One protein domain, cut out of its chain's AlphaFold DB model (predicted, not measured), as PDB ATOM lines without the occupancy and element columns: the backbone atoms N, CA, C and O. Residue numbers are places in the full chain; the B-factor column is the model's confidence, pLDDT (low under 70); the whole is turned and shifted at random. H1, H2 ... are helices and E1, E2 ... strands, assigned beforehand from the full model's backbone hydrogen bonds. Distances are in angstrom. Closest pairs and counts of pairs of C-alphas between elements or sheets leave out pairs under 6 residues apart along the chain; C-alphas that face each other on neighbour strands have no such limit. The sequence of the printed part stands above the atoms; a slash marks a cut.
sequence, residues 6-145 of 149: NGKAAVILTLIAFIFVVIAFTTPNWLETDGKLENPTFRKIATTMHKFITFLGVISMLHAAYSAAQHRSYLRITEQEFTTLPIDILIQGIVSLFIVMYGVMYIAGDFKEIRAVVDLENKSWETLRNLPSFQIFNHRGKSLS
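This is residues 6 to 145 of the 149 residues of an uncharacterized protein of Vespula germanica (UniProt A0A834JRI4). A long helical hairpin, H2 and H3, makes one part of an extended rod, and H1 makes a V with H2, coming near it at residues 25 and 51 while residues 6 to 21 of H1 stick out free. Beyond that end of the hairpin lie a small two-strand loop, E1 and E2, and a free tail, residues 111 to 145, with the short helices H4, H5 and H6 strung along it. The printed part has 140 residues with six named helices and two named strands, in the order H1, E1, E2, H2, H3, H4, H5, H6; E1 and E2 meet only at a point, and the class is mostly helix. The whole is extended, with a radius of gyration of the C-alphas of 26.3 A and spans of 90 by 39 by 23 A.

Strand E1 is residues 30 to 32, and strand E2 is residues 41 to 43. H2, the longest helix, is residues 48 to 77, 43.4 A from its first C-alpha at (-8.894, -51.286, 50.153) to its last at (-23.062, -60.043, 10.040). H3 is residues 87 to 107, 30.3 A long. H1 is residues 6 to 26, 30.0 A long, beginning with C-alpha 6 at (4.354, -59.696, 15.966). H4 is residues 116 to 121, H5 residues 125 to 129, and H6 residues 141 to 144, ending with C-alpha 144 at (25.925, -49.477, 79.615).

E1 and E2 meet only at a point, where the C-alphas of Leu 31 and Phe 42 face each other at 5.6 A. E1 is apart from H2 and H3. H2 and H3 touch as a helical hairpin; their closest C-alphas are those of Thr 54 and Gly 103, 4.7 A apart. They stand at a shallow tilt of 28 degrees and run opposite ways. H1 and H2 are close but not clearly touching, with the C-alphas of Phe 25 and Lys 51 closest at 6.4 A. Their shallow tilt is 31 degrees, opposite ways. H1 and H3 are apart, but only just, at 8.5 A. H4, H5 and H6 touch no helix. In H1, H2, H4 and H5 every O i to N i+4 pair is within hydrogen-bond range, in H3 16 of 17, and H6 is too short for such a pair.

The two C-alphas farthest apart, those of Glu 79 and Ser 143, are 91.4 A apart. Without the stretches that stand free, the body has 83 residues and spans 61 by 19 by 17 A. The link from H5 to H6, 11 residues, is long. The printed part has no cut. Its mean pLDDT is 84.3, and residues 24 to 46 are under 70.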
ATOM      1  N   ASN A   6       4.743 -61.011  15.453       83.38
ATOM      2  CA  ASN A   6       4.354 -59.696  15.966       83.38
ATOM      3  C   ASN A   6       3.040 -59.758  16.762       83.38
ATOM      4  O   ASN A   6       2.937 -59.167  17.831       83.38
ATOM      5  N   GLY A   7       2.059 -60.536  16.293       82.81
ATOM      6  CA  GLY A   7       0.797 -60.744  17.002       82.81
ATOM      7  C   GLY A   7       0.965 -61.479  18.334       82.81
ATOM      8  O   GLY A   7       0.223 -61.208  19.274       82.81
ATOM      9  N   LYS A   8       1.937 -62.394  18.453       81.62
ATOM     10  CA  LYS A   8       2.272 -63.029  19.741       81.62
ATOM     11  C   LYS A   8       2.960 -62.045  20.691       81.62
ATOM     12  O   LYS A   8       2.565 -61.965  21.849       81.62
ATOM     13  N   ALA A   9       3.918 -61.261  20.193       85.81
ATOM     14  CA  ALA A   9       4.619 -60.249  20.986       85.81
ATOM     15  C   ALA A   9       3.668 -59.169  21.533       85.81
ATOM     16  O   ALA A   9       3.735 -58.836  22.713       85.81
ATOM     17  N   ALA A  10       2.726 -58.688  20.717       85.38
ATOM     18  CA  ALA A  10       1.734 -57.698  21.141       85.38
ATOM     19  C   ALA A  10       0.832 -58.210  22.282       85.38
ATOM     20  O   ALA A  10       0.521 -57.470  23.213       85.38
ATOM     21  N   VAL A  11       0.445 -59.489  22.249       87.06
ATOM     22  CA  VAL A  11      -0.366 -60.104  23.320       87.06
ATOM     23  C   VAL A  11       0.428 -60.242  24.615       87.06
ATOM     24  O   VAL A  11      -0.101 -60.003  25.693       87.06
ATOM     25  N   ILE A  12       1.711 -60.587  24.520       89.56
ATOM     26  CA  ILE A  12       2.581 -60.672  25.696       89.56
ATOM     27  C   ILE A  12       2.772 -59.282  26.316       89.56
ATOM     28  O   ILE A  12       2.608 -59.127  27.522       89.56
ATOM     29  N   LEU A  13       3.046 -58.257  25.501       89.56
ATOM     30  CA  LEU A  13       3.230 -56.887  25.985       89.56
ATOM     31  C   LEU A  13       1.964 -56.339  26.659       89.56
ATOM     32  O   LEU A  13       2.049 -55.709  27.709       89.56
ATOM     33  N   THR A  14       0.790 -56.610  26.087       85.75
ATOM     34  CA  THR A  14      -0.495 -56.188  26.669       85.75
ATOM     35  C   THR A  14      -0.811 -56.915  27.976       85.75
ATOM     36  O   THR A  14      -1.272 -56.272  28.915       85.75
ATOM     37  N   LEU A  15      -0.500 -58.211  28.089       88.06
ATOM     38  CA  LEU A  15      -0.620 -58.946  29.353       88.06
ATOM     39  C   LEU A  15       0.317 -58.389  30.432       88.06
ATOM     40  O   LEU A  15      -0.110 -58.190  31.566       88.06
ATOM     41  N   ILE A  16       1.569 -58.090  30.079       87.56
ATOM     42  CA  ILE A  16       2.543 -57.490  31.001       87.56
ATOM     43  C   ILE A  16       2.061 -56.110  31.465       87.56
ATOM     44  O   ILE A  16       2.054 -55.836  32.664       87.56
ATOM     45  N   ALA A  17       1.600 -55.261  30.543       83.88
ATOM     46  CA  ALA A  17       1.047 -53.951  30.877       83.88
ATOM     47  C   ALA A  17      -0.162 -54.067  31.820       83.88
ATOM     48  O   ALA A  17      -0.256 -53.329  32.798       83.88
ATOM     49  N   PHE A  18      -1.050 -55.035  31.581       84.38
ATOM     50  CA  PHE A  18      -2.194 -55.290  32.452       84.38
ATOM     51  C   PHE A  18      -1.766 -55.731  33.859       84.38
ATOM     52  O   PHE A  18      -2.315 -55.240  34.841       84.38
ATOM     53  N   ILE A  19      -0.744 -56.585  33.980       83.56
ATOM     54  CA  ILE A  19      -0.184 -56.994  35.279       83.56
ATOM     55  C   ILE A  19       0.382 -55.788  36.036       83.56
ATOM     56  O   ILE A  19       0.098 -55.637  37.222       83.56
ATOM     57  N   PHE A  20       1.127 -54.898  35.372       79.62
ATOM     58  CA  PHE A  20       1.640 -53.681  36.012       79.62
ATOM     59  C   PHE A  20       0.521 -52.760  36.501       79.62
ATOM     60  O   PHE A  20       0.615 -52.223  37.603       79.62
ATOM     61  N   VAL A  21      -0.558 -52.620  35.728       76.94
ATOM     62  CA  VAL A  21      -1.746 -51.867  36.150       76.94
ATOM     63  C   VAL A  21      -2.394 -52.525  37.368       76.94
ATOM     64  O   VAL A  21      -2.681 -51.850  38.351       76.94
ATOM     65  N   VAL A  22      -2.566 -53.848  37.362       74.38
ATOM     66  CA  VAL A  22      -3.116 -54.569  38.515       74.38
ATOM     67  C   VAL A  22      -2.230 -54.378  39.741       74.38
ATOM     68  O   VAL A  22      -2.755 -54.067  40.803       74.38
ATOM     69  N   ILE A  23      -0.905 -54.480  39.622       76.50
ATOM     70  CA  ILE A  23       0.022 -54.247  40.739       76.50
ATOM     71  C   ILE A  23      -0.101 -52.808  41.249       76.50
ATOM     72  O   ILE A  23      -0.270 -52.610  42.451       76.50
ATOM     73  N   ALA A  24      -0.111 -51.806  40.368       69.88
ATOM     74  CA  ALA A  24      -0.268 -50.403  40.753       69.88
ATOM     75  C   ALA A  24      -1.552 -50.146  41.570       69.88
ATOM     76  O   ALA A  24      -1.529 -49.392  42.545       69.88
ATOM     77  N   PHE A  25      -2.655 -50.815  41.216       68.19
ATOM     78  CA  PHE A  25      -3.953 -50.649  41.879       68.19
ATOM     79  C   PHE A  25      -4.179 -51.577  43.080       68.19
ATOM     80  O   PHE A  25      -4.895 -51.206  44.009       68.19
ATOM     81  N   THR A  26      -3.579 -52.769  43.100       65.12
ATOM     82  CA  THR A  26      -3.736 -53.752  44.190       65.12
ATOM     83  C   THR A  26      -2.699 -53.597  45.289       65.12
ATOM     84  O   THR A  26      -2.956 -54.020  46.418       65.12
ATOM     85  N   THR A  27      -1.561 -52.953  45.015       68.31
ATOM     86  CA  THR A  27      -0.530 -52.769  46.037       68.31
ATOM     87  C   THR A  27      -1.090 -51.875  47.145       68.31
ATOM     88  O   THR A  27      -1.538 -50.755  46.876       68.31
ATOM     89  N   PRO A  28      -1.139 -52.353  48.404       62.84
ATOM     90  CA  PRO A  28      -1.805 -51.644  49.492       62.84
ATOM     91  C   PRO A  28      -1.104 -50.329  49.828       62.84
ATOM     92  O   PRO A  28      -1.783 -49.356  50.158       62.84
ATOM     93  N   ASN A  29       0.217 -50.290  49.660       67.44
ATOM     94  CA  ASN A  29       1.061 -49.186  50.069       67.44
ATOM     95  C   ASN A  29       1.934 -48.735  48.905       67.44
ATOM     96  O   ASN A  29       2.566 -49.562  48.250       67.44
ATOM     97  N   TRP A  30       1.997 -47.431  48.686       65.69
ATOM     98  CA  TRP A  30       2.983 -46.851  47.788       65.69
ATOM     99  C   TRP A  30       4.163 -46.353  48.609       65.69
ATOM    100  O   TRP A  30       4.001 -45.905  49.746       65.69
ATOM    101  N   LEU A  31       5.355 -46.491  48.033       56.94
ATOM    102  CA  LEU A  31       6.571 -45.959  48.621       56.94
ATOM    103  C   LEU A  31       6.549 -44.442  48.426       56.94
ATOM    104  O   LEU A  31       6.812 -43.950  47.331       56.94
ATOM    105  N   GLU A  32       6.202 -43.711  49.474       60.34
ATOM    106  CA  GLU A  32       6.348 -42.263  49.495       60.34
ATOM    107  C   GLU A  32       7.737 -41.971  50.067       60.34
ATOM    108  O   GLU A  32       7.991 -42.149  51.257       60.34
ATOM    109  N   THR A  33       8.682 -41.629  49.190       53.09
ATOM    110  CA  THR A  33      10.011 -41.180  49.616       53.09
ATOM    111  C   THR A  33       9.929 -39.664  49.759       53.09
ATOM    112  O   THR A  33       9.734 -38.929  48.795       53.09
ATOM    113  N   ASP A  34      10.003 -39.191  50.995       56.69
ATOM    114  CA  ASP A  34       9.943 -37.772  51.357       56.69
ATOM    115  C   ASP A  34      11.305 -37.066  51.202       56.69
ATOM    116  O   ASP A  34      11.485 -35.925  51.636       56.69
ATOM    117  N   GLY A  35      12.285 -37.759  50.607       60.66
ATOM    118  CA  GLY A  35      13.663 -37.299  50.440       60.66
ATOM    119  C   GLY A  35      14.421 -37.078  51.754       60.66
ATOM    120  O   GLY A  35      15.532 -36.552  51.716       60.66
ATOM    121  N   LYS A  36      13.842 -37.441  52.909       57.69
ATOM    122  CA  LYS A  36      14.386 -37.155  54.246       57.69
ATOM    123  C   LYS A  36      14.657 -38.398  55.094       57.69
ATOM    124  O   LYS A  36      15.310 -38.264  56.129       57.69
ATOM    125  N   LEU A  37      14.180 -39.576  54.693       52.09
ATOM    126  CA  LEU A  37      14.256 -40.795  55.502       52.09
ATOM    127  C   LEU A  37      15.296 -41.809  54.998       52.09
ATOM    128  O   LEU A  37      15.355 -42.123  53.813       52.09
ATOM    129  N   GLU A  38      16.038 -42.398  55.942       58.53
ATOM    130  CA  GLU A  38      16.836 -43.626  55.757       58.53
ATOM    131  C   GLU A  38      15.936 -44.890  55.746       58.53
ATOM    132  O   GLU A  38      16.303 -45.908  55.167       58.53
ATOM    133  N   ASN A  39      14.720 -44.804  56.322       54.34
ATOM    134  CA  ASN A  39      13.698 -45.862  56.361       54.34
ATOM    135  C   ASN A  39      12.366 -45.375  55.753       54.34
ATOM    136  O   ASN A  39      11.667 -44.581  56.389       54.34
ATOM    137  N   PRO A  40      11.980 -45.830  54.548       60.28
ATOM    138  CA  PRO A  40      10.757 -45.372  53.902       60.28
ATOM    139  C   PRO A  40       9.511 -45.854  54.654       60.28
ATOM    140  O   PRO A  40       9.410 -47.019  55.047       60.28
ATOM    141  N   THR A  41       8.538 -44.959  54.827       58.56
ATOM    142  CA  THR A  41       7.253 -45.301  55.442       58.56
ATOM    143  C   THR A  41       6.223 -45.642  54.368       58.56
ATOM    144  O   THR A  41       6.092 -44.979  53.342       58.56
ATOM    145  N   PHE A  42       5.488 -46.727  54.593       62.06
ATOM    146  CA  PHE A  42       4.451 -47.203  53.686       62.06
ATOM    147  C   PHE A  42       3.119 -46.539  54.035       62.06
ATOM    148  O   PHE A  42       2.420 -46.984  54.949       62.06
ATOM    149  N   ARG A  43       2.754 -45.473  53.315       62.97
ATOM    150  CA  ARG A  43       1.472 -44.787  53.518       62.97
ATOM    151  C   ARG A  43       0.382 -45.438  52.663       62.97
ATOM    152  O   ARG A  43       0.561 -45.707  51.471       62.97
ATOM    153  N   LYS A  44      -0.774 -45.716  53.273       62.81
ATOM    154  CA  LYS A  44      -1.971 -46.145  52.536       62.81
ATOM    155  C   LYS A  44      -2.581 -44.923  51.861       62.81
ATOM    156  O   LYS A  44      -3.259 -44.146  52.518       62.81
ATOM    157  N   ILE A  45      -2.348 -44.784  50.559       64.75
ATOM    158  CA  ILE A  45      -2.910 -43.686  49.757       64.75
ATOM    159  C   ILE A  45      -4.431 -43.846  49.583       64.75
ATOM    160  O   ILE A  45      -5.158 -42.865  49.578       64.75
ATOM    161  N   ALA A  46      -4.926 -45.086  49.504       67.38
ATOM    162  CA  ALA A  46      -6.351 -45.375  49.344       67.38
ATOM    163  C   ALA A  46      -6.767 -46.575  50.195       67.38
ATOM    164  O   ALA A  46      -6.029 -47.567  50.286       67.38
ATOM    165  N   THR A  47      -7.970 -46.530  50.774       77.38
ATOM    166  CA  THR A  47      -8.514 -47.694  51.484       77.38
ATOM    167  C   THR A  47      -8.790 -48.833  50.500       77.38
ATOM    168  O   THR A  47      -9.130 -48.614  49.335       77.38
ATOM    169  N   THR A  48      -8.663 -50.079  50.965       80.31
ATOM    170  CA  THR A  48      -8.894 -51.286  50.153       80.31
ATOM    171  C   THR A  48     -10.264 -51.279  49.463       80.31
ATOM    172  O   THR A  48     -10.400 -51.798  48.359       80.31
ATOM    173  N   MET A  49     -11.262 -50.634  50.075       83.19
ATOM    174  CA  MET A  49     -12.607 -50.489  49.513       83.19
ATOM    175  C   MET A  49     -12.622 -49.656  48.226       83.19
ATOM    176  O   MET A  49     -13.190 -50.098  47.234       83.19
ATOM    177  N   HIS A  50     -11.955 -48.497  48.193       85.81
ATOM    178  CA  HIS A  50     -11.922 -47.648  46.993       85.81
ATOM    179  C   HIS A  50     -11.198 -48.341  45.837       85.81
ATOM    180  O   HIS A  50     -11.657 -48.286  44.701       85.81
ATOM    181  N   LYS A  51     -10.128 -49.089  46.131       83.19
ATOM    182  CA  LYS A  51      -9.419 -49.915  45.139       83.19
ATOM    183  C   LYS A  51     -10.329 -50.980  44.528       83.19
ATOM    184  O   LYS A  51     -10.339 -51.156  43.312       83.19
ATOM    185  N   PHE A  52     -11.121 -51.649  45.363       87.75
ATOM    186  CA  PHE A  52     -12.083 -52.650  44.913       87.75
ATOM    187  C   PHE A  52     -13.200 -52.037  44.055       87.75
ATOM    188  O   PHE A  52     -13.515 -52.568  42.992       87.75
ATOM    189  N   ILE A  53     -13.737 -50.882  44.462       89.69
ATOM    190  CA  ILE A  53     -14.748 -50.138  43.695       89.69
ATOM    191  C   ILE A  53     -14.199 -49.734  42.321       89.69
ATOM    192  O   ILE A  53     -14.857 -49.979  41.311       89.69
ATOM    193  N   THR A  54     -12.981 -49.184  42.256       89.81
ATOM    194  CA  THR A  54     -12.337 -48.825  40.981       89.81
ATOM    195  C   THR A  54     -12.143 -50.046  40.090       89.81
ATOM    196  O   THR A  54     -12.434 -49.986  38.898       89.81
ATOM    197  N   PHE A  55     -11.697 -51.172  40.654       88.88
ATOM    198  CA  PHE A  55     -11.505 -52.412  39.903       88.88
ATOM    199  C   PHE A  55     -12.816 -52.930  39.298       88.88
ATOM    200  O   PHE A  55     -12.871 -53.223  38.102       88.88
ATOM    201  N   LEU A  56     -13.893 -52.969  40.088       91.75
ATOM    202  CA  LEU A  56     -15.223 -53.331  39.596       91.75
ATOM    203  C   LEU A  56     -15.744 -52.339  38.548       91.75
ATOM    204  O   LEU A  56     -16.332 -52.759  37.551       91.75
ATOM    205  N   GLY A  57     -15.494 -51.041  38.733       93.75
ATOM    206  CA  GLY A  57     -15.833 -50.001  37.760       93.75
ATOM    207  C   GLY A  57     -15.149 -50.225  36.411       93.75
ATOM    208  O   GLY A  57     -15.812 -50.200  35.375       93.75
ATOM    209  N   VAL A  58     -13.847 -50.533  36.415       92.69
ATOM    210  CA  VAL A  58     -13.080 -50.833  35.194       92.69
ATOM    211  C   VAL A  58     -13.596 -52.102  34.515       92.69
ATOM    212  O   VAL A  58     -13.771 -52.101  33.298       92.69
ATOM    213  N   ILE A  59     -13.898 -53.165  35.270       93.94
ATOM    214  CA  ILE A  59     -14.495 -54.389  34.708       93.94
ATOM    215  C   ILE A  59     -15.856 -54.092  34.072       93.94
ATOM    216  O   ILE A  59     -16.114 -54.530  32.952       93.94
ATOM    217  N   SER A  60     -16.715 -53.330  34.752       95.25
ATOM    218  CA  SER A  60     -18.032 -52.956  34.226       95.25
ATOM    219  C   SER A  60     -17.920 -52.106  32.954       95.25
ATOM    220  O   SER A  60     -18.674 -52.319  32.003       95.25
ATOM    221  N   MET A  61     -16.929 -51.212  32.888       93.88
ATOM    222  CA  MET A  61     -16.656 -50.398  31.701       93.88
ATOM    223  C   MET A  61     -16.113 -51.239  30.536       93.88
ATOM    224  O   MET A  61     -16.532 -51.055  29.392       93.88
ATOM    225  N   LEU A  62     -15.242 -52.217  30.812       94.88
ATOM    226  CA  LEU A  62     -14.784 -53.193  29.817       94.88
ATOM    227  C   LEU A  62     -15.933 -54.070  29.307       94.88
ATOM    228  O   LEU A  62     -15.996 -54.348  28.111       94.88
ATOM    229  N   HIS A  63     -16.860 -54.464  30.184       95.88
ATOM    230  CA  HIS A  63     -18.058 -55.201  29.796       95.88
ATOM    231  C   HIS A  63     -18.930 -54.373  28.844       95.88
ATOM    232  O   HIS A  63     -19.282 -54.857  27.771       95.88
ATOM    233  N   ALA A  64     -19.203 -53.104  29.168       96.25
ATOM    234  CA  ALA A  64     -19.960 -52.210  28.288       96.25
ATOM    235  C   ALA A  64     -19.271 -52.018  26.921       96.25
ATOM    236  O   ALA A  64     -19.926 -52.062  25.877       96.25
ATOM    237  N   ALA A  65     -17.941 -51.870  26.907       95.38
ATOM    238  CA  ALA A  65     -17.164 -51.761  25.673       95.38
ATOM    239  C   ALA A  65     -17.226 -53.044  24.825       95.38
ATOM    240  O   ALA A  65     -17.390 -52.970  23.603       95.38
ATOM    241  N   TYR A  66     -17.137 -54.215  25.462       96.44
ATOM    242  CA  TYR A  66     -17.280 -55.505  24.792       96.44
ATOM    243  C   TYR A  66     -18.681 -55.670  24.192       96.44
ATOM    244  O   TYR A  66     -18.799 -55.982  23.007       96.44
ATOM    245  N   SER A  67     -19.735 -55.369  24.957       96.88
ATOM    246  CA  SER A  67     -21.124 -55.412  24.484       96.88
ATOM    247  C   SER A  67     -21.351 -54.481  23.289       96.88
ATOM    248  O   SER A  67     -21.954 -54.891  22.297       96.88
ATOM    249  N   ALA A  68     -20.807 -53.259  23.317       94.94
ATOM    250  CA  ALA A  68     -20.899 -52.326  22.193       94.94
ATOM    251  C   ALA A  68     -20.171 -52.843  20.935       94.94
ATOM    252  O   ALA A  68     -20.685 -52.738  19.817       94.94
ATOM    253  N   ALA A  69     -18.979 -53.427  21.100       94.44
ATOM    254  CA  ALA A  69     -18.207 -54.002  20.000       94.44
ATOM    255  C   ALA A  69     -18.892 -55.240  19.394       94.44
ATOM    256  O   ALA A  69     -18.925 -55.397  18.165       94.44
ATOM    257  N   GLN A  70     -19.477 -56.091  20.241       95.56
ATOM    258  CA  GLN A  70     -20.249 -57.252  19.816       95.56
ATOM    259  C   GLN A  70     -21.521 -56.826  19.082       95.56
ATOM    260  O   GLN A  70     -21.792 -57.362  18.013       95.56
ATOM    261  N   HIS A  71     -22.250 -55.827  19.584       94.12
ATOM    262  CA  HIS A  71     -23.449 -55.307  18.925       94.12
ATOM    263  C   HIS A  71     -23.143 -54.782  17.512       94.12
ATOM    264  O   HIS A  71     -23.836 -55.120  16.555       94.12
ATOM    265  N   ARG A  72     -22.034 -54.046  17.334       92.38
ATOM    266  CA  ARG A  72     -21.596 -53.621  15.993       92.38
ATOM    267  C   ARG A  72     -21.188 -54.780  15.091       92.38
ATOM    268  O   ARG A  72     -21.440 -54.731  13.892       92.38
ATOM    269  N   SER A  73     -20.524 -55.791  15.641       94.31
ATOM    270  CA  SER A  73     -20.140 -56.981  14.875       94.31
ATOM    271  C   SER A  73     -21.366 -57.784  14.441       94.31
ATOM    272  O   SER A  73     -21.418 -58.237  13.305       94.31
ATOM    273  N   TYR A  74     -22.367 -57.894  15.316       94.44
ATOM    274  CA  TYR A  74     -23.639 -58.547  15.034       94.44
ATOM    275  C   TYR A  74     -24.367 -57.874  13.867       94.44
ATOM    276  O   TYR A  74     -24.634 -58.543  12.876       94.44
ATOM    277  N   LEU A  75     -24.567 -56.551  13.928       94.00
ATOM    278  CA  LEU A  75     -25.246 -55.795  12.866       94.00
ATOM    279  C   LEU A  75     -24.567 -55.948  11.496       94.00
ATOM    280  O   LEU A  75     -25.245 -56.071  10.481       94.00
ATOM    281  N   ARG A  76     -23.227 -56.002  11.469       93.25
ATOM    282  CA  ARG A  76     -22.455 -56.243  10.237       93.25
ATOM    283  C   ARG A  76     -22.703 -57.629   9.644       93.25
ATOM    284  O   ARG A  76     -22.730 -57.754   8.430       93.25
ATOM    285  N   ILE A  77     -22.836 -58.657  10.484       95.62
ATOM    286  CA  ILE A  77     -23.062 -60.043  10.040       95.62
ATOM    287  C   ILE A  77     -24.506 -60.234   9.575       95.62
ATOM    288  O   ILE A  77     -24.754 -60.990   8.644       95.62
ATOM    289  N   THR A  78     -25.458 -59.553  10.211       95.25
ATOM    290  CA  THR A  78     -26.878 -59.616   9.848       95.25
ATOM    291  C   THR A  78     -27.270 -58.622   8.755       95.25
ATOM    292  O   THR A  78     -28.458 -58.492   8.481       95.25
ATOM    293  N   GLU A  79     -26.305 -57.895   8.183       93.19
ATOM    294  CA  GLU A  79     -26.515 -56.861   7.155       93.19
ATOM    295  C   GLU A  79     -27.558 -55.802   7.556       93.19
ATOM    296  O   GLU A  79     -28.264 -55.236   6.726       93.19
ATOM    297  N   GLN A  80     -27.657 -55.518   8.857       91.88
ATOM    298  CA  GLN A  80     -28.546 -54.489   9.384       91.88
ATOM    299  C   GLN A  80     -27.795 -53.166   9.512       91.88
ATOM    300  O   GLN A  80     -26.632 -53.123   9.925       91.88
ATOM    301  N   GLU A  81     -28.469 -52.064   9.193       90.06
ATOM    302  CA  GLU A  81     -27.886 -50.736   9.344       90.06
ATOM    303  C   GLU A  81     -27.740 -50.350  10.823       90.06
ATOM    304  O   GLU A  81     -28.602 -50.618  11.663       90.06
ATOM    305  N   PHE A  82     -26.626 -49.692  11.154       88.06
ATOM    306  CA  PHE A  82     -26.398 -49.164  12.495       88.06
ATOM    307  C   PHE A  82     -27.230 -47.896  12.698       88.06
ATOM    308  O   PHE A  82     -26.861 -46.828  12.213       88.06
ATOM    309  N   THR A  83     -28.335 -48.012  13.433       88.19
ATOM    310  CA  THR A  83     -29.197 -46.869  13.764       88.19
ATOM    311  C   THR A  83     -28.761 -46.213  15.070       88.19
ATOM    312  O   THR A  83     -28.366 -45.051  15.091       88.19
ATOM    313  N   THR A  84     -28.800 -46.960  16.173       91.69
ATOM    314  CA  THR A  84     -28.517 -46.460  17.522       91.69
ATOM    315  C   THR A  84     -27.902 -47.550  18.392       91.69
ATOM    316  O   THR A  84     -28.024 -48.740  18.100       91.69
ATOM    317  N   LEU A  85     -27.212 -47.148  19.462       91.88
ATOM    318  CA  LEU A  85     -26.722 -48.089  20.463       91.88
ATOM    319  C   LEU A  85     -27.848 -48.405  21.466       91.88
ATOM    320  O   LEU A  85     -28.519 -47.469  21.910       91.88
ATOM    321  N   PRO A  86     -28.026 -49.676  21.867       94.62
ATOM    322  CA  PRO A  86     -28.965 -50.059  22.914       94.62
ATOM    323  C   PRO A  86     -28.773 -49.249  24.204       94.62
ATOM    324  O   PRO A  86     -27.646 -48.974  24.633       94.62
ATOM    325  N   ILE A  87     -29.890 -48.829  24.805       95.06
ATOM    326  CA  ILE A  87     -29.885 -47.874  25.922       95.06
ATOM    327  C   ILE A  87     -29.300 -48.464  27.209       95.06
ATOM    328  O   ILE A  87     -28.707 -47.743  28.006       95.06
ATOM    329  N   ASP A  88     -29.406 -49.777  27.384       95.50
ATOM    330  CA  ASP A  88     -28.792 -50.548  28.461       95.50
ATOM    331  C   ASP A  88     -27.262 -50.431  28.439       95.50
ATOM    332  O   ASP A  88     -26.661 -50.097  29.461       95.50
ATOM    333  N   ILE A  89     -26.633 -50.595  27.268       95.88
ATOM    334  CA  ILE A  89     -25.177 -50.442  27.100       95.88
ATOM    335  C   ILE A  89     -24.760 -48.995  27.384       95.88
ATOM    336  O   ILE A  89     -23.729 -48.746  28.013       95.88
ATOM    337  N   LEU A  90     -25.575 -48.034  26.943       96.00
ATOM    338  CA  LEU A  90     -25.329 -46.605  27.126       96.00
ATOM    339  C   LEU A  90     -25.356 -46.220  28.616       96.00
ATOM    340  O   LEU A  90     -24.417 -45.599  29.114       96.00
ATOM    341  N   ILE A  91     -26.384 -46.658  29.346       96.75
ATOM    342  CA  ILE A  91     -26.520 -46.429  30.791       96.75
ATOM    343  C   ILE A  91     -25.409 -47.154  31.560       96.75
ATOM    344  O   ILE A  91     -24.781 -46.541  32.424       96.75
ATOM    345  N   GLN A  92     -25.104 -48.417  31.228       96.94
ATOM    346  CA  GLN A  92     -24.008 -49.157  31.863       96.94
ATOM    347  C   GLN A  92     -22.663 -48.439  31.669       96.94
ATOM    348  O   GLN A  92     -21.881 -48.323  32.615       96.94
ATOM    349  N   GLY A  93     -22.399 -47.915  30.469       96.06
ATOM    350  CA  GLY A  93     -21.206 -47.125  30.169       96.06
ATOM    351  C   GLY A  93     -21.111 -45.848  31.010       96.06
ATOM    352  O   GLY A  93     -20.074 -45.582  31.611       96.06
ATOM    353  N   ILE A  94     -22.201 -45.084  31.119       97.12
ATOM    354  CA  ILE A  94     -22.226 -43.843  31.909       97.12
ATOM    355  C   ILE A  94     -22.039 -44.135  33.405       97.12
ATOM    356  O   ILE A  94     -21.227 -43.492  34.067       97.12
ATOM    357  N   VAL A  95     -22.753 -45.124  33.949       97.25
ATOM    358  CA  VAL A  95     -22.652 -45.489  35.370       97.25
ATOM    359  C   VAL A  95     -21.253 -46.010  35.704       97.25
ATOM    360  O   VAL A  95     -20.660 -45.589  36.697       97.25
ATOM    361  N   SER A  96     -20.693 -46.888  34.867       96.44
ATOM    362  CA  SER A  96     -19.334 -47.403  35.068       96.44
ATOM    363  C   SER A  96     -18.279 -46.297  35.006       96.44
ATOM    364  O   SER A  96     -17.369 -46.295  35.837       96.44
ATOM    365  N   LEU A  97     -18.443 -45.302  34.127       94.25
ATOM    366  CA  LEU A  97     -17.578 -44.122  34.080       94.25
ATOM    367  C   LEU A  97     -17.582 -43.358  35.413       94.25
ATOM    368  O   LEU A  97     -16.513 -43.100  35.967       94.25
ATOM    369  N   PHE A  98     -18.758 -43.039  35.963       96.44
ATOM    370  CA  PHE A  98     -18.853 -42.320  37.239       96.44
ATOM    371  C   PHE A  98     -18.264 -43.114  38.413       96.44
ATOM    372  O   PHE A  98     -17.594 -42.531  39.264       96.44
ATOM    373  N   ILE A  99     -18.450 -44.438  38.442       94.44
ATOM    374  CA  ILE A  99     -17.852 -45.310  39.466       94.44
ATOM    375  C   ILE A  99     -16.321 -45.261  39.398       94.44
ATOM    376  O   ILE A  99     -15.662 -45.138  40.432       94.44
ATOM    377  N   VAL A 100     -15.743 -45.322  38.193       93.50
ATOM    378  CA  VAL A 100     -14.288 -45.226  38.009       93.50
ATOM    379  C   VAL A 100     -13.779 -43.849  38.426       93.50
ATOM    380  O   VAL A 100     -12.793 -43.771  39.154       93.50
ATOM    381  N   MET A 101     -14.456 -42.768  38.029       91.06
ATOM    382  CA  MET A 101     -14.082 -41.407  38.432       91.06
ATOM    383  C   MET A 101     -14.084 -41.240  39.954       91.06
ATOM    384  O   MET A 101     -13.118 -40.720  40.514       91.06
ATOM    385  N   TYR A 102     -15.137 -41.724  40.619       91.50
ATOM    386  CA  TYR A 102     -15.232 -41.721  42.076       91.50
ATOM    387  C   TYR A 102     -14.059 -42.484  42.696       91.50
ATOM    388  O   TYR A 102     -13.328 -41.944  43.519       91.50
ATOM    389  N   GLY A 103     -13.820 -43.719  42.256       88.75
ATOM    390  CA  GLY A 103     -12.758 -44.552  42.805       88.75
ATOM    391  C   GLY A 103     -11.348 -43.978  42.600       88.75
ATOM    392  O   GLY A 103     -10.524 -44.035  43.512       88.75
ATOM    393  N   VAL A 104     -11.072 -43.373  41.440       87.06
ATOM    394  CA  VAL A 104      -9.776 -42.737  41.141       87.06
ATOM    395  C   VAL A 104      -9.526 -41.515  42.025       87.06
ATOM    396  O   VAL A 104      -8.400 -41.334  42.482       87.06
ATOM    397  N   MET A 105     -10.555 -40.719  42.327       86.12
ATOM    398  CA  MET A 105     -10.426 -39.536  43.188       86.12
ATOM    399  C   MET A 105      -9.871 -39.886  44.575       86.12
ATOM    400  O   MET A 105      -8.975 -39.208  45.063       86.12
ATOM    401  N   TYR A 106     -10.330 -40.989  45.169       84.38
ATOM    402  CA  TYR A 106      -9.832 -41.462  46.467       84.38
ATOM    403  C   TYR A 106      -8.500 -42.214  46.383       84.38
ATOM    404  O   TYR A 106      -7.839 -42.405  47.400       84.38
ATOM    405  N   ILE A 107      -8.101 -42.674  45.194       82.06
ATOM    406  CA  ILE A 107      -6.795 -43.312  44.979       82.06
ATOM    407  C   ILE A 107      -5.691 -42.280  44.759       82.06
ATOM    408  O   ILE A 107      -4.540 -42.571  45.074       82.06
ATOM    409  N   ALA A 108      -6.022 -41.090  44.257       79.88
ATOM    410  CA  ALA A 108      -5.057 -40.012  44.046       79.88
ATOM    411  C   ALA A 108      -4.397 -39.524  45.352       79.88
ATOM    412  O   ALA A 108      -3.293 -38.987  45.307       79.88
ATOM    413  N   GLY A 109      -5.032 -39.778  46.502       76.12
ATOM    414  CA  GLY A 109      -4.525 -39.420  47.820       76.12
ATOM    415  C   GLY A 109      -4.969 -38.036  48.282       76.12
ATOM    416  O   GLY A 109      -5.539 -37.249  47.527       76.12
ATOM    417  N   ASP A 110      -4.713 -37.761  49.556       81.50
ATOM    418  CA  ASP A 110      -5.104 -36.506  50.187       81.50
ATOM    419  C   ASP A 110      -4.124 -35.376  49.867       81.50
ATOM    420  O   ASP A 110      -2.913 -35.577  49.735       81.50
ATOM    421  N   PHE A 111      -4.647 -34.152  49.816       82.88
ATOM    422  CA  PHE A 111      -3.816 -32.964  49.684       82.88
ATOM    423  C   PHE A 111      -2.963 -32.748  50.939       82.88
ATOM    424  O   PHE A 111      -3.460 -32.803  52.066       82.88
ATOM    425  N   LYS A 112      -1.678 -32.445  50.733       80.12
ATOM    426  CA  LYS A 112      -0.775 -32.004  51.798       80.12
ATOM    427  C   LYS A 112      -0.856 -30.487  51.970       80.12
ATOM    428  O   LYS A 112      -0.933 -29.740  50.997       80.12
ATOM    429  N   GLU A 113      -0.810 -30.034  53.216       84.50
ATOM    430  CA  GLU A 113      -0.816 -28.614  53.543       84.50
ATOM    431  C   GLU A 113       0.480 -27.905  53.105       84.50
ATOM    432  O   GLU A 113       1.577 -28.441  53.241       84.50
ATOM    433  N   ILE A 114       0.358 -26.670  52.602       86.50
ATOM    434  CA  ILE A 114       1.492 -25.884  52.079       86.50
ATOM    435  C   ILE A 114       2.342 -25.268  53.209       86.50
ATOM    436  O   ILE A 114       3.524 -24.980  53.018       86.50
ATOM    437  N   ARG A 115       1.771 -25.030  54.398       86.69
ATOM    438  CA  ARG A 115       2.480 -24.334  55.482       86.69
ATOM    439  C   ARG A 115       3.537 -25.241  56.107       86.69
ATOM    440  O   ARG A 115       3.222 -26.184  56.823       86.69
ATOM    441  N   ALA A 116       4.803 -24.863  55.945       82.44
ATOM    442  CA  ALA A 116       5.928 -25.578  56.546       82.44
ATOM    443  C   ALA A 116       5.886 -25.611  58.088       82.44
ATOM    444  O   ALA A 116       6.435 -26.525  58.691       82.44
ATOM    445  N   VAL A 117       5.228 -24.639  58.732       86.81
ATOM    446  CA  VAL A 117       5.116 -24.583  60.202       86.81
ATOM    447  C   VAL A 117       4.372 -25.799  60.755       86.81
ATOM    448  O   VAL A 117       4.774 -26.312  61.791       86.81
ATOM    449  N   VAL A 118       3.364 -26.312  60.042       83.31
ATOM    450  CA  VAL A 118       2.582 -27.486  60.475       83.31
ATOM    451  C   VAL A 118       3.421 -28.764  60.435       83.31
ATOM    452  O   VAL A 118       3.365 -29.582  61.351       83.31
ATOM    453  N   ASP A 119       4.284 -28.907  59.426       80.50
ATOM    454  CA  ASP A 119       5.253 -30.009  59.369       80.50
ATOM    455  C   ASP A 119       6.305 -29.912  60.498       80.50
ATOM    456  O   ASP A 119       6.821 -30.934  60.955       80.50
ATOM    457  N   LEU A 120       6.646 -28.696  60.944       83.88
ATOM    458  CA  LEU A 120       7.634 -28.454  62.002       83.88
ATOM    459  C   LEU A 120       7.050 -28.517  63.420       83.88
ATOM    460  O   LEU A 120       7.804 -28.791  64.349       83.88
ATOM    461  N   GLU A 121       5.748 -28.298  63.596       85.12
ATOM    462  CA  GLU A 121       5.072 -28.311  64.902       85.12
ATOM    463  C   GLU A 121       5.223 -29.662  65.612       85.12
ATOM    464  O   GLU A 121       5.476 -29.727  66.812       85.12
ATOM    465  N   ASN A 122       5.176 -30.754  64.847       81.56
ATOM    466  CA  ASN A 122       5.352 -32.108  65.369       81.56
ATOM    467  C   ASN A 122       6.824 -32.483  65.625       81.56
ATOM    468  O   ASN A 122       7.114 -33.613  66.026       81.56
ATOM    469  N   LYS A 123       7.779 -31.577  65.375       83.94
ATOM    470  CA  LYS A 123       9.209 -31.866  65.495       83.94
ATOM    471  C   LYS A 123       9.763 -31.349  66.821       83.94
ATOM    472  O   LYS A 123       9.737 -30.157  67.108       83.94
ATOM    473  N   SER A 124      10.321 -32.256  67.622       87.25
ATOM    474  CA  SER A 124      10.921 -31.903  68.913       87.25
ATOM    475  C   SER A 124      12.333 -31.320  68.770       87.25
ATOM    476  O   SER A 124      13.060 -31.610  67.812       87.25
ATOM    477  N   TRP A 125      12.758 -30.556  69.778       86.56
ATOM    478  CA  TRP A 125      14.133 -30.061  69.888       86.56
ATOM    479  C   TRP A 125      15.171 -31.185  69.964       86.56
ATOM    480  O   TRP A 125      16.253 -31.043  69.400       86.56
ATOM    481  N   GLU A 126      14.840 -32.320  70.583       86.38
ATOM    482  CA  GLU A 126      15.740 -33.479  70.648       86.38
ATOM    483  C   GLU A 126      15.986 -34.080  69.257       86.38
ATOM    484  O   GLU A 126      17.114 -34.431  68.915       86.38
ATOM    485  N   THR A 127      14.957 -34.112  68.403       84.88
ATOM    486  CA  THR A 127      15.086 -34.563  67.009       84.88
ATOM    487  C   THR A 127      15.925 -33.598  66.170       84.88
ATOM    488  O   THR A 127      16.658 -34.036  65.289       84.88
ATOM    489  N   LEU A 128      15.819 -32.288  66.411       84.75
ATOM    490  CA  LEU A 128      16.598 -31.273  65.691       84.75
ATOM    491  C   LEU A 128      18.061 -31.211  66.141       84.75
ATOM    492  O   LEU A 128      18.937 -30.972  65.315       84.75
ATOM    493  N   ARG A 129      18.328 -31.421  67.436       87.00
ATOM    494  CA  ARG A 129      19.683 -31.379  68.007       87.00
ATOM    495  C   ARG A 129      20.505 -32.624  67.674       87.00
ATOM    496  O   ARG A 129      21.730 -32.587  67.760       87.00
ATOM    497  N   ASN A 130      19.860 -33.719  67.281       86.50
ATOM    498  CA  ASN A 130      20.559 -34.890  66.782       86.50
ATOM    499  C   ASN A 130      21.103 -34.623  65.367       86.50
ATOM    500  O   ASN A 130      20.366 -34.734  64.391       86.50
ATOM    501  N   LEU A 131      22.385 -34.256  65.253       88.62
ATOM    502  CA  LEU A 131      23.061 -34.056  63.968       88.62
ATOM    503  C   LEU A 131      23.864 -35.318  63.605       88.62
ATOM    504  O   LEU A 131      24.919 -35.541  64.206       88.62
ATOM    505  N   PRO A 132      23.431 -36.133  62.620       86.94
ATOM    506  CA  PRO A 132      24.113 -37.382  62.265       86.94
ATOM    507  C   PRO A 132      25.564 -37.169  61.816       86.94
ATOM    508  O   PRO A 132      26.441 -37.970  62.122       86.94
ATOM    509  N   SER A 133      25.842 -36.045  61.153       91.31
ATOM    510  CA  SER A 133      27.185 -35.697  60.672       91.31
ATOM    511  C   SER A 133      28.192 -35.376  61.783       91.31
ATOM    512  O   SER A 133      29.387 -35.348  61.514       91.31
ATOM    513  N   PHE A 134      27.732 -35.125  63.014       91.50
ATOM    514  CA  PHE A 134      28.575 -34.725  64.148       91.50
ATOM    515  C   PHE A 134      28.424 -35.659  65.357       91.50
ATOM    516  O   PHE A 134      28.635 -35.247  66.498       91.50
ATOM    517  N   GLN A 135      28.041 -36.917  65.132       89.62
ATOM    518  CA  GLN A 135      27.943 -37.893  66.215       89.62
ATOM    519  C   GLN A 135      29.331 -38.216  66.779       89.62
ATOM    520  O   GLN A 135      30.262 -38.540  66.043       89.62
ATOM    521  N   ILE A 136      29.458 -38.152  68.104       89.25
ATOM    522  CA  ILE A 136      30.660 -38.562  68.834       89.25
ATOM    523  C   ILE A 136      30.312 -39.825  69.621       89.25
ATOM    524  O   ILE A 136      29.503 -39.795  70.544       89.25
ATOM    525  N   PHE A 137      30.972 -40.932  69.288       88.31
ATOM    526  CA  PHE A 137      30.721 -42.256  69.876       88.31
ATOM    527  C   PHE A 137      31.451 -42.494  71.212       88.31
ATOM    528  O   PHE A 137      31.495 -43.605  71.738       88.31
ATOM    529  N   ASN A 138      32.051 -41.448  71.785       88.50
ATOM    530  CA  ASN A 138      32.648 -41.500  73.116       88.50
ATOM    531  C   ASN A 138      31.627 -41.059  74.174       88.50
ATOM    532  O   ASN A 138      31.679 -39.942  74.685       88.50
ATOM    533  N   HIS A 139      30.665 -41.930  74.469       88.88
ATOM    534  CA  HIS A 139      29.591 -41.661  75.423       88.88
ATOM    535  C   HIS A 139      29.323 -42.858  76.344       88.88
ATOM    536  O   HIS A 139      29.680 -43.999  76.048       88.88
ATOM    537  N   ARG A 140      28.597 -42.623  77.444       89.00
ATOM    538  CA  ARG A 140      28.314 -43.629  78.488       89.00
ATOM    539  C   ARG A 140      27.593 -44.882  77.977       89.00
ATOM    540  O   ARG A 140      27.771 -45.949  78.555       89.00
ATOM    541  N   GLY A 141      26.847 -44.771  76.873       88.94
ATOM    542  CA  GLY A 141      26.203 -45.909  76.206       88.94
ATOM    543  C   GLY A 141      27.165 -47.052  75.853       88.94
ATOM    544  O   GLY A 141      26.755 -48.203  75.920       88.94
ATOM    545  N   LYS A 142      28.455 -46.760  75.620       85.94
ATOM    546  CA  LYS A 142      29.484 -47.764  75.316       85.94
ATOM    547  C   LYS A 142      29.702 -48.795  76.430       85.94
ATOM    548  O   LYS A 142      30.057 -49.928  76.149       85.94
ATOM    549  N   SER A 143      29.514 -48.404  77.692       88.25
ATOM    550  CA  SER A 143      29.688 -49.296  78.852       88.25
ATOM    551  C   SER A 143      28.366 -49.823  79.411       88.25
ATOM    552  O   SER A 143      28.383 -50.721  80.248       88.25
ATOM    553  N   LEU A 144      27.242 -49.212  79.029       90.56
ATOM    554  CA  LEU A 144      25.925 -49.477  79.615       90.56
ATOM    555  C   LEU A 144      25.026 -50.318  78.700       90.56
ATOM    556  O   LEU A 144      24.072 -50.910  79.195       90.56
ATOM    557  N   SER A 145      25.303 -50.362  77.393       88.12
ATOM    558  CA  SER A 145      24.527 -51.133  76.419       88.12
ATOM    559  C   SER A 145      25.233 -52.453  76.082       88.12
ATOM    560  O   SER A 145      26.358 -52.401  75.585       88.12
TER     561      SER A 145